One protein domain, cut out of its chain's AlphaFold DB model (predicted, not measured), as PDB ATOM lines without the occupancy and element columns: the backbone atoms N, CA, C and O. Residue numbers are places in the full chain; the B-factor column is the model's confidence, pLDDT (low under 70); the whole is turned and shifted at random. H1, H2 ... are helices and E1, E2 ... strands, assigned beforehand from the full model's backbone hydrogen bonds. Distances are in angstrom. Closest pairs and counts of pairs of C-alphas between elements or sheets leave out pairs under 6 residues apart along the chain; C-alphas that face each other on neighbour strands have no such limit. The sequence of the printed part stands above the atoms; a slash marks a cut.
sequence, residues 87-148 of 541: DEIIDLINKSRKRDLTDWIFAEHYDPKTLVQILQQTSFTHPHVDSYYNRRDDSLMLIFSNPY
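What this domain is: This is residues 87 to 148 of the 541 residues of the protein "Sperm-associated antigen 17-like isoform X4" of Brachionus plicatilis (UniProt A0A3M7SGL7). A free-standing arm, residues 87 to 109 with helix H1 at its far end, sticks out from a small body where the later part of helix H2, residues 119 to 125, comes near a two-stranded hairpin, E1 and E2. The printed part has 62 residues, with H1, H2, E1, E2 in that order, an antiparallel sheet E1 - E2, and mixed class, helices and strands. It is only just loose, close to extended, with radius of gyration of the C-alphas 15.6 A and spans of 45 by 31 by 20 A.

Where its parts are: H1, residues 87 to 96, begins at C-alpha 87 (-39.975, 22.003, -35.936). H2, residues 112 to 125, is 20.0 A long. E1 is residues 128 to 133, 17.0 A; E2, residues 140 to 145, ends at C-alpha 145 (-28.232, -10.244, -43.586).

How they stand to each other: H1 is apart from H2, E1 and E2. The closest C-alphas of H2 and E2, Ser 123 and Phe 144, are 7.0 A apart. The hairpin E1 and E2 is antiparallel at 156 degrees, with N 130 and O 143 at 2.9 A, within hydrogen-bond range. In H1 and H2 every O i to N i+4 pair is within range.

The domain as a whole: The farthest C-alphas, Glu 88 and Lys 113, are 44.9 A apart. The printed part has no cut. The link H1 to H2 is long, 15 residues. Residues 94 and 96 to 107 have pLDDT under 70.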
ATOM      1  N   ASP A  87     -38.769  22.683 -35.468       75.50
ATOM      2  CA  ASP A  87     -39.975  22.003 -35.936       75.50
ATOM      3  C   ASP A  87     -40.020  21.921 -37.469       75.50
ATOM      4  O   ASP A  87     -40.248  20.843 -38.009       75.50
ATOM      5  N   GLU A  88     -39.688  22.998 -38.194       74.94
ATOM      6  CA  GLU A  88     -39.559  22.973 -39.663       74.94
ATOM      7  C   GLU A  88     -38.441  22.036 -40.148       74.94
ATOM      8  O   GLU A  88     -38.575  21.410 -41.201       74.94
ATOM      9  N   ILE A  89     -37.345  21.910 -39.393       76.88
ATOM     10  CA  ILE A  89     -36.258  20.965 -39.690       76.88
ATOM     11  C   ILE A  89     -36.731  19.519 -39.482       76.88
ATOM     12  O   ILE A  89     -36.460  18.666 -40.328       76.88
ATOM     13  N   ILE A  90     -37.472  19.233 -38.406       77.19
ATOM     14  CA  ILE A  90     -38.090  17.918 -38.166       77.19
ATOM     15  C   ILE A  90     -39.092  17.590 -39.280       77.19
ATOM     16  O   ILE A  90     -39.077  16.482 -39.816       77.19
ATOM     17  N   ASP A  91     -39.912  18.557 -39.686       77.69
ATOM     18  CA  ASP A  91     -40.917  18.380 -40.733       77.69
ATOM     19  C   ASP A  91     -40.277  18.172 -42.121       77.69
ATOM     20  O   ASP A  91     -40.751  17.358 -42.915       77.69
ATOM     21  N   LEU A  92     -39.145  18.833 -42.400       75.75
ATOM     22  CA  LEU A  92     -38.330  18.599 -43.596       75.75
ATOM     23  C   LEU A  92     -37.667  17.211 -43.573       75.75
ATOM     24  O   LEU A  92     -37.684  16.512 -44.587       75.75
ATOM     25  N   ILE A  93     -37.140  16.775 -42.422       74.31
ATOM     26  CA  ILE A  93     -36.597  15.420 -42.238       74.31
ATOM     27  C   ILE A  93     -37.690  14.381 -42.512       74.31
ATOM     28  O   ILE A  93     -37.471  13.480 -43.321       74.31
ATOM     29  N   ASN A  94     -38.880  14.543 -41.930       69.06
ATOM     30  CA  ASN A  94     -40.015  13.643 -42.139       69.06
ATOM     31  C   ASN A  94     -40.466  13.609 -43.610       69.06
ATOM     32  O   ASN A  94     -40.645  12.527 -44.162       69.06
ATOM     33  N   LYS A  95     -40.551  14.759 -44.293       73.69
ATOM     34  CA  LYS A  95     -40.873  14.825 -45.736       73.69
ATOM     35  C   LYS A  95     -39.778  14.223 -46.624       73.69
ATOM     36  O   LYS A  95     -40.080  13.677 -47.681       73.69
ATOM     37  N   SER A  96     -38.514  14.271 -46.196       64.25
ATOM     38  CA  SER A  96     -37.394  13.620 -46.893       64.25
ATOM     39  C   SER A  96     -37.306  12.102 -46.646       64.25
ATOM     40  O   SER A  96     -36.671  11.379 -47.421       64.25
ATOM     41  N   ARG A  97     -37.952  11.595 -45.585       55.72
ATOM     42  CA  ARG A  97     -37.926  10.190 -45.155       55.72
ATOM     43  C   ARG A  97     -38.795   9.323 -46.072       55.72
ATOM     44  O   ARG A  97     -39.898   8.923 -45.722       55.72
ATOM     45  N   LYS A  98     -38.252   8.956 -47.240       61.03
ATOM     46  CA  LYS A  98     -38.926   8.146 -48.283       61.03
ATOM     47  C   LYS A  98     -39.495   6.788 -47.826       61.03
ATOM     48  O   LYS A  98     -40.229   6.167 -48.588       61.03
ATOM     49  N   ARG A  99     -39.121   6.292 -46.642       53.97
ATOM     50  CA  ARG A  99     -39.653   5.070 -46.024       53.97
ATOM     51  C   ARG A  99     -39.795   5.288 -44.519       53.97
ATOM     52  O   ARG A  99     -38.789   5.387 -43.811       53.97
ATOM     53  N   ASP A 100     -41.031   5.342 -44.035       53.66
ATOM     54  CA  ASP A 100     -41.309   5.149 -42.617       53.66
ATOM     55  C   ASP A 100     -41.547   3.656 -42.364       53.66
ATOM     56  O   ASP A 100     -42.369   3.024 -43.022       53.66
ATOM     57  N   LEU A 101     -40.759   3.084 -41.457       55.47
ATOM     58  CA  LEU A 101     -40.828   1.677 -41.057       55.47
ATOM     59  C   LEU A 101     -41.273   1.537 -39.597       55.47
ATOM     60  O   LEU A 101     -41.230   0.437 -39.063       55.47
ATOM     61  N   THR A 102     -41.667   2.630 -38.934       56.62
ATOM     62  CA  THR A 102     -41.908   2.644 -37.481       56.62
ATOM     63  C   THR A 102     -43.067   1.719 -37.090       56.62
ATOM     64  O   THR A 102     -42.951   0.991 -36.108       56.62
ATOM     65  N   ASP A 103     -44.106   1.633 -37.929       53.00
ATOM     66  CA  ASP A 103     -45.234   0.695 -37.783       53.00
ATOM     67  C   ASP A 103     -44.848  -0.788 -37.977       53.00
ATOM     68  O   ASP A 103     -45.630  -1.686 -37.673       53.00
ATOM     69  N   TRP A 104     -43.636  -1.058 -38.478       49.88
ATOM     70  CA  TRP A 104     -43.107  -2.395 -38.777       49.88
ATOM     71  C   TRP A 104     -41.983  -2.822 -37.810       49.88
ATOM     72  O   TRP A 104     -41.387  -3.886 -37.988       49.88
ATOM     73  N   ILE A 105     -41.682  -2.029 -36.771       55.03
ATOM     74  CA  ILE A 105     -40.672  -2.367 -35.755       55.03
ATOM     75  C   ILE A 105     -41.282  -3.300 -34.698       55.03
ATOM     76  O   ILE A 105     -41.822  -2.861 -33.682       55.03
ATOM     77  N   PHE A 106     -41.153  -4.611 -34.907       57.06
ATOM     78  CA  PHE A 106     -41.527  -5.611 -33.904       57.06
ATOM     79  C   PHE A 106     -40.394  -5.836 -32.885       57.06
ATOM     80  O   PHE A 106     -39.459  -6.601 -33.120       57.06
ATOM     81  N   ALA A 107     -40.468  -5.147 -31.743       67.69
ATOM     82  CA  ALA A 107     -39.461  -5.196 -30.679       67.69
ATOM     83  C   ALA A 107     -39.744  -6.299 -29.630       67.69
ATOM     84  O   ALA A 107     -40.122  -6.013 -28.489       67.69
ATOM     85  N   GLU A 108     -39.565  -7.571 -29.999       76.06
ATOM     86  CA  GLU A 108     -39.710  -8.683 -29.046       76.06
ATOM     87  C   GLU A 108     -38.569  -8.710 -28.011       76.06
ATOM     88  O   GLU A 108     -37.395  -8.537 -28.338       76.06
ATOM     89  N   HIS A 109     -38.923  -8.919 -26.740       80.19
ATOM     90  CA  HIS A 109     -37.986  -8.935 -25.617       80.19
ATOM     91  C   HIS A 109     -37.723 -10.377 -25.159       80.19
ATOM     92  O   HIS A 109     -38.623 -11.049 -24.657       80.19
ATOM     93  N   TYR A 110     -36.478 -10.842 -25.285       82.62
ATOM     94  CA  TYR A 110     -36.083 -12.219 -24.972       82.62
ATOM     95  C   TYR A 110     -35.266 -12.333 -23.672       82.62
ATOM     96  O   TYR A 110     -34.411 -11.496 -23.387       82.62
ATOM     97  N   ASP A 111     -35.454 -13.430 -22.924       88.12
ATOM     98  CA  ASP A 111     -34.499 -13.855 -21.885       88.12
ATOM     99  C   ASP A 111     -33.109 -14.095 -22.514       88.12
ATOM    100  O   ASP A 111     -33.048 -14.644 -23.618       88.12
ATOM    101  N   PRO A 112     -31.986 -13.767 -21.842       87.75
ATOM    102  CA  PRO A 112     -30.646 -13.925 -22.412       87.75
ATOM    103  C   PRO A 112     -30.313 -15.325 -22.958       87.75
ATOM    104  O   PRO A 112     -29.525 -15.435 -23.895       87.75
ATOM    105  N   LYS A 113     -30.903 -16.406 -22.426       86.12
ATOM    106  CA  LYS A 113     -30.700 -17.768 -22.957       86.12
ATOM    107  C   LYS A 113     -31.463 -17.979 -24.262       86.12
ATOM    108  O   LYS A 113     -30.908 -18.542 -25.203       86.12
ATOM    109  N   THR A 114     -32.707 -17.508 -24.318       85.62
ATOM    110  CA  THR A 114     -33.545 -17.533 -25.524       85.62
ATOM    111  C   THR A 114     -32.938 -16.654 -26.614       85.62
ATOM    112  O   THR A 114     -32.828 -17.088 -27.756       85.62
ATOM    113  N   LEU A 115     -32.440 -15.466 -26.253       85.88
ATOM    114  CA  LEU A 115     -31.745 -14.558 -27.162       85.88
ATOM    115  C   LEU A 115     -30.539 -15.238 -27.825       85.88
ATOM    116  O   LEU A 115     -30.421 -15.199 -29.042       85.88
ATOM    117  N   VAL A 116     -29.675 -15.917 -27.060       86.50
ATOM    118  CA  VAL A 116     -28.520 -16.639 -27.628       86.50
ATOM    119  C   VAL A 116     -28.953 -17.761 -28.582       86.50
ATOM    120  O   VAL A 116     -28.329 -17.928 -29.628       86.50
ATOM    121  N   GLN A 117     -30.026 -18.496 -28.274       86.06
ATOM    122  CA  GLN A 117     -30.563 -19.533 -29.168       86.06
ATOM    123  C   GLN A 117     -31.104 -18.939 -30.476       86.06
ATOM    124  O   GLN A 117     -30.807 -19.456 -31.554       86.06
ATOM    125  N   ILE A 118     -31.837 -17.825 -30.394       85.25
ATOM    126  CA  ILE A 118     -32.359 -17.112 -31.563       85.25
ATOM    127  C   ILE A 118     -31.208 -16.546 -32.396       85.25
ATOM    128  O   ILE A 118     -31.156 -16.814 -33.588       85.25
ATOM    129  N   LEU A 119     -30.229 -15.863 -31.794       87.00
ATOM    130  CA  LEU A 119     -29.055 -15.343 -32.508       87.00
ATOM    131  C   LEU A 119     -28.254 -16.459 -33.206       87.00
ATOM    132  O   LEU A 119     -27.771 -16.251 -34.316       87.00
ATOM    133  N   GLN A 120     -28.152 -17.654 -32.613       83.31
ATOM    134  CA  GLN A 120     -27.541 -18.824 -33.259       83.31
ATOM    135  C   GLN A 120     -28.361 -19.327 -34.461       83.31
ATOM    136  O   GLN A 120     -27.792 -19.604 -35.516       83.31
ATOM    137  N   GLN A 121     -29.689 -19.408 -34.337       80.69
ATOM    138  CA  GLN A 121     -30.581 -19.820 -35.429       80.69
ATOM    139  C   GLN A 121     -30.640 -18.779 -36.565       80.69
ATOM    140  O   GLN A 121     -30.645 -19.140 -37.746       80.69
ATOM    141  N   THR A 122     -30.628 -17.489 -36.228       83.12
ATOM    142  CA  THR A 122     -30.557 -16.392 -37.196       83.12
ATOM    143  C   THR A 122     -29.195 -16.382 -37.882       83.12
ATOM    144  O   THR A 122     -29.161 -16.397 -39.102       83.12
ATOM    145  N   SER A 123     -28.078 -16.510 -37.157       81.44
ATOM    146  CA  SER A 123     -26.735 -16.638 -37.756       81.44
ATOM    147  C   SER A 123     -26.606 -17.850 -38.697       81.44
ATOM    148  O   SER A 123     -25.906 -17.786 -39.706       81.44
ATOM    149  N   PHE A 124     -27.311 -18.953 -38.420       75.44
ATOM    150  CA  PHE A 124     -27.320 -20.128 -39.298       75.44
ATOM    151  C   PHE A 124     -28.071 -19.902 -40.626       75.44
ATOM    152  O   PHE A 124     -27.717 -20.520 -41.630       75.44
ATOM    153  N   THR A 125     -29.075 -19.017 -40.635       75.75
ATOM    154  CA  THR A 125     -29.911 -18.675 -41.809       75.75
ATOM    155  C   THR A 125     -29.492 -17.378 -42.512       75.75
ATOM    156  O   THR A 125     -29.790 -17.203 -43.690       75.75
ATOM    157  N   HIS A 126     -28.784 -16.498 -41.806       79.81
ATOM    158  CA  HIS A 126     -28.321 -15.177 -42.222       79.81
ATOM    159  C   HIS A 126     -26.871 -15.009 -41.725       79.81
ATOM    160  O   HIS A 126     -26.653 -14.545 -40.602       79.81
ATOM    161  N   PRO A 127     -25.869 -15.470 -42.501       74.75
ATOM    162  CA  PRO A 127     -24.489 -15.588 -42.019       74.75
ATOM    163  C   PRO A 127     -23.769 -14.255 -41.805       74.75
ATOM    164  O   PRO A 127     -22.789 -14.209 -41.062       74.75
ATOM    165  N   HIS A 128     -24.217 -13.190 -42.472       79.75
ATOM    166  CA  HIS A 128     -23.593 -11.876 -42.391       79.75
ATOM    167  C   HIS A 128     -24.219 -11.112 -41.220       79.75
ATOM    168  O   HIS A 128     -25.442 -11.031 -41.111       79.75
ATOM    169  N   VAL A 129     -23.382 -10.600 -40.316       86.19
ATOM    170  CA  VAL A 129     -23.824  -9.922 -39.091       86.19
ATOM    171  C   VAL A 129     -23.082  -8.602 -38.956       86.19
ATOM    172  O   VAL A 129     -21.929  -8.567 -38.525       86.19
ATOM    173  N   ASP A 130     -23.760  -7.517 -39.310       85.44
ATOM    174  CA  ASP A 130     -23.268  -6.164 -39.082       85.44
ATOM    175  C   ASP A 130     -23.651  -5.701 -37.671       85.44
ATOM    176  O   ASP A 130     -24.702  -6.071 -37.137       85.44
ATOM    177  N   SER A 131     -22.805  -4.878 -37.047       89.50
ATOM    178  CA  SER A 131     -23.035  -4.384 -35.684       89.50
ATOM    179  C   SER A 131     -22.907  -2.866 -35.612       89.50
ATOM    180  O   SER A 131     -21.931  -2.288 -36.091       89.50
ATOM    181  N   TYR A 132     -23.909  -2.218 -35.017       85.81
ATOM    182  CA  TYR A 132     -24.032  -0.763 -34.960       85.81
ATOM    183  C   TYR A 132     -24.483  -0.315 -33.572       85.81
ATOM    184  O   TYR A 132     -25.405  -0.892 -33.003       85.81
ATOM    185  N   TYR A 133     -23.897   0.763 -33.057       85.31
ATOM    186  CA  TYR A 133     -24.396   1.425 -31.851       85.31
ATOM    187  C   TYR A 133     -25.462   2.462 -32.220       85.31
ATOM    188  O   TYR A 133     -25.239   3.326 -33.076       85.31
ATOM    189  N   ASN A 134     -26.628   2.384 -31.580       81.88
ATOM    190  CA  ASN A 134     -27.686   3.374 -31.720       81.88
ATOM    191  C   ASN A 134     -27.303   4.666 -30.979       81.88
ATOM    192  O   ASN A 134     -27.148   4.684 -29.763       81.88
ATOM    193  N   ARG A 135     -27.221   5.785 -31.708       78.69
ATOM    194  CA  ARG A 135     -26.746   7.092 -31.206       78.69
ATOM    195  C   ARG A 135     -27.646   7.766 -30.151       78.69
ATOM    196  O   ARG A 135     -27.386   8.913 -29.798       78.69
ATOM    197  N   ARG A 136     -28.746   7.132 -29.730       78.69
ATOM    198  CA  ARG A 136     -29.722   7.687 -28.771       78.69
ATOM    199  C   ARG A 136     -29.647   7.058 -27.379       78.69
ATOM    200  O   ARG A 136     -30.048   7.708 -26.420       78.69
ATOM    201  N   ASP A 137     -29.184   5.816 -27.286       84.56
ATOM    202  CA  ASP A 137     -29.227   4.988 -26.073       84.56
ATOM    203  C   ASP A 137     -27.996   4.068 -25.920       84.56
ATOM    204  O   ASP A 137     -27.958   3.245 -25.007       84.56
ATOM    205  N   ASP A 138     -27.010   4.194 -26.817       82.12
ATOM    206  CA  ASP A 138     -25.819   3.343 -26.953       82.12
ATOM    207  C   ASP A 138     -26.119   1.828 -27.029       82.12
ATOM    208  O   ASP A 138     -25.246   0.990 -26.789       82.12
ATOM    209  N   SER A 139     -27.344   1.445 -27.414       84.19
ATOM    210  CA  SER A 139     -27.711   0.041 -27.603       84.19
ATOM    211  C   SER A 139     -27.035  -0.564 -28.837       84.19
ATOM    212  O   SER A 139     -26.871   0.080 -29.877       84.19
ATOM    213  N   LEU A 140     -26.635  -1.833 -28.719       86.25
ATOM    214  CA  LEU A 140     -26.009  -2.585 -29.802       86.25
ATOM    215  C   LEU A 140     -27.083  -3.219 -30.695       86.25
ATOM    216  O   LEU A 140     -27.692  -4.226 -30.334       86.25
ATOM    217  N   MET A 141     -27.276  -2.653 -31.881       84.31
ATOM    218  CA  MET A 141     -28.070  -3.256 -32.947       84.31
ATOM    219  C   MET A 141     -27.214  -4.266 -33.717       84.31
ATOM    220  O   MET A 141     -26.103  -3.948 -34.144       84.31
ATOM    221  N   LEU A 142     -27.754  -5.467 -33.928       86.75
ATOM    222  CA  LEU A 142     -27.173  -6.491 -34.796       86.75
ATOM    223  C   LEU A 142     -28.075  -6.659 -36.021       86.75
ATOM    224  O   LEU A 142     -29.241  -7.029 -35.877       86.75
ATOM    225  N   ILE A 143     -27.545  -6.384 -37.211       84.69
ATOM    226  CA  ILE A 143     -28.264  -6.565 -38.474       84.69
ATOM    227  C   ILE A 143     -27.794  -7.874 -39.094       84.69
ATOM    228  O   ILE A 143     -26.651  -8.001 -39.527       84.69
ATOM    229  N   PHE A 144     -28.694  -8.851 -39.118       83.06
ATOM    230  CA  PHE A 144     -28.479 -10.138 -39.765       83.06
ATOM    231  C   PHE A 144     -28.916 -10.045 -41.225       83.06
ATOM    232  O   PHE A 144     -30.072  -9.735 -41.509       83.06
ATOM    233  N   SER A 145     -27.998 -10.315 -42.147       82.62
ATOM    234  CA  SER A 145     -28.232 -10.244 -43.586       82.62
ATOM    235  C   SER A 145     -27.774 -11.522 -44.297       82.62
ATOM    236  O   SER A 145     -27.010 -12.343 -43.778       82.62
ATOM    237  N   ASN A 146     -28.302 -11.727 -45.502       78.00
ATOM    238  CA  ASN A 146     -27.881 -12.809 -46.384       78.00
ATOM    239  C   ASN A 146     -27.864 -12.300 -47.837       78.00
ATOM    240  O   ASN A 146     -28.812 -12.550 -48.580       78.00
ATOM    241  N   PRO A 147     -26.857 -11.490 -48.218       77.31
ATOM    242  CA  PRO A 147     -26.783 -10.898 -49.547       77.31
ATOM    243  C   PRO A 147     -26.527 -11.983 -50.599       77.31
ATOM    244  O   PRO A 147     -25.461 -12.602 -50.614       77.31
ATOM    245  N   TYR A 148     -27.497 -12.194 -51.483       77.62
ATOM    246  CA  TYR A 148     -27.384 -13.053 -52.659       77.62
ATOM    247  C   TYR A 148     -27.402 -12.208 -53.937       77.62
ATOM    248  O   TYR A 148     -27.946 -11.104 -53.952       77.62
TER     249      TYR A 148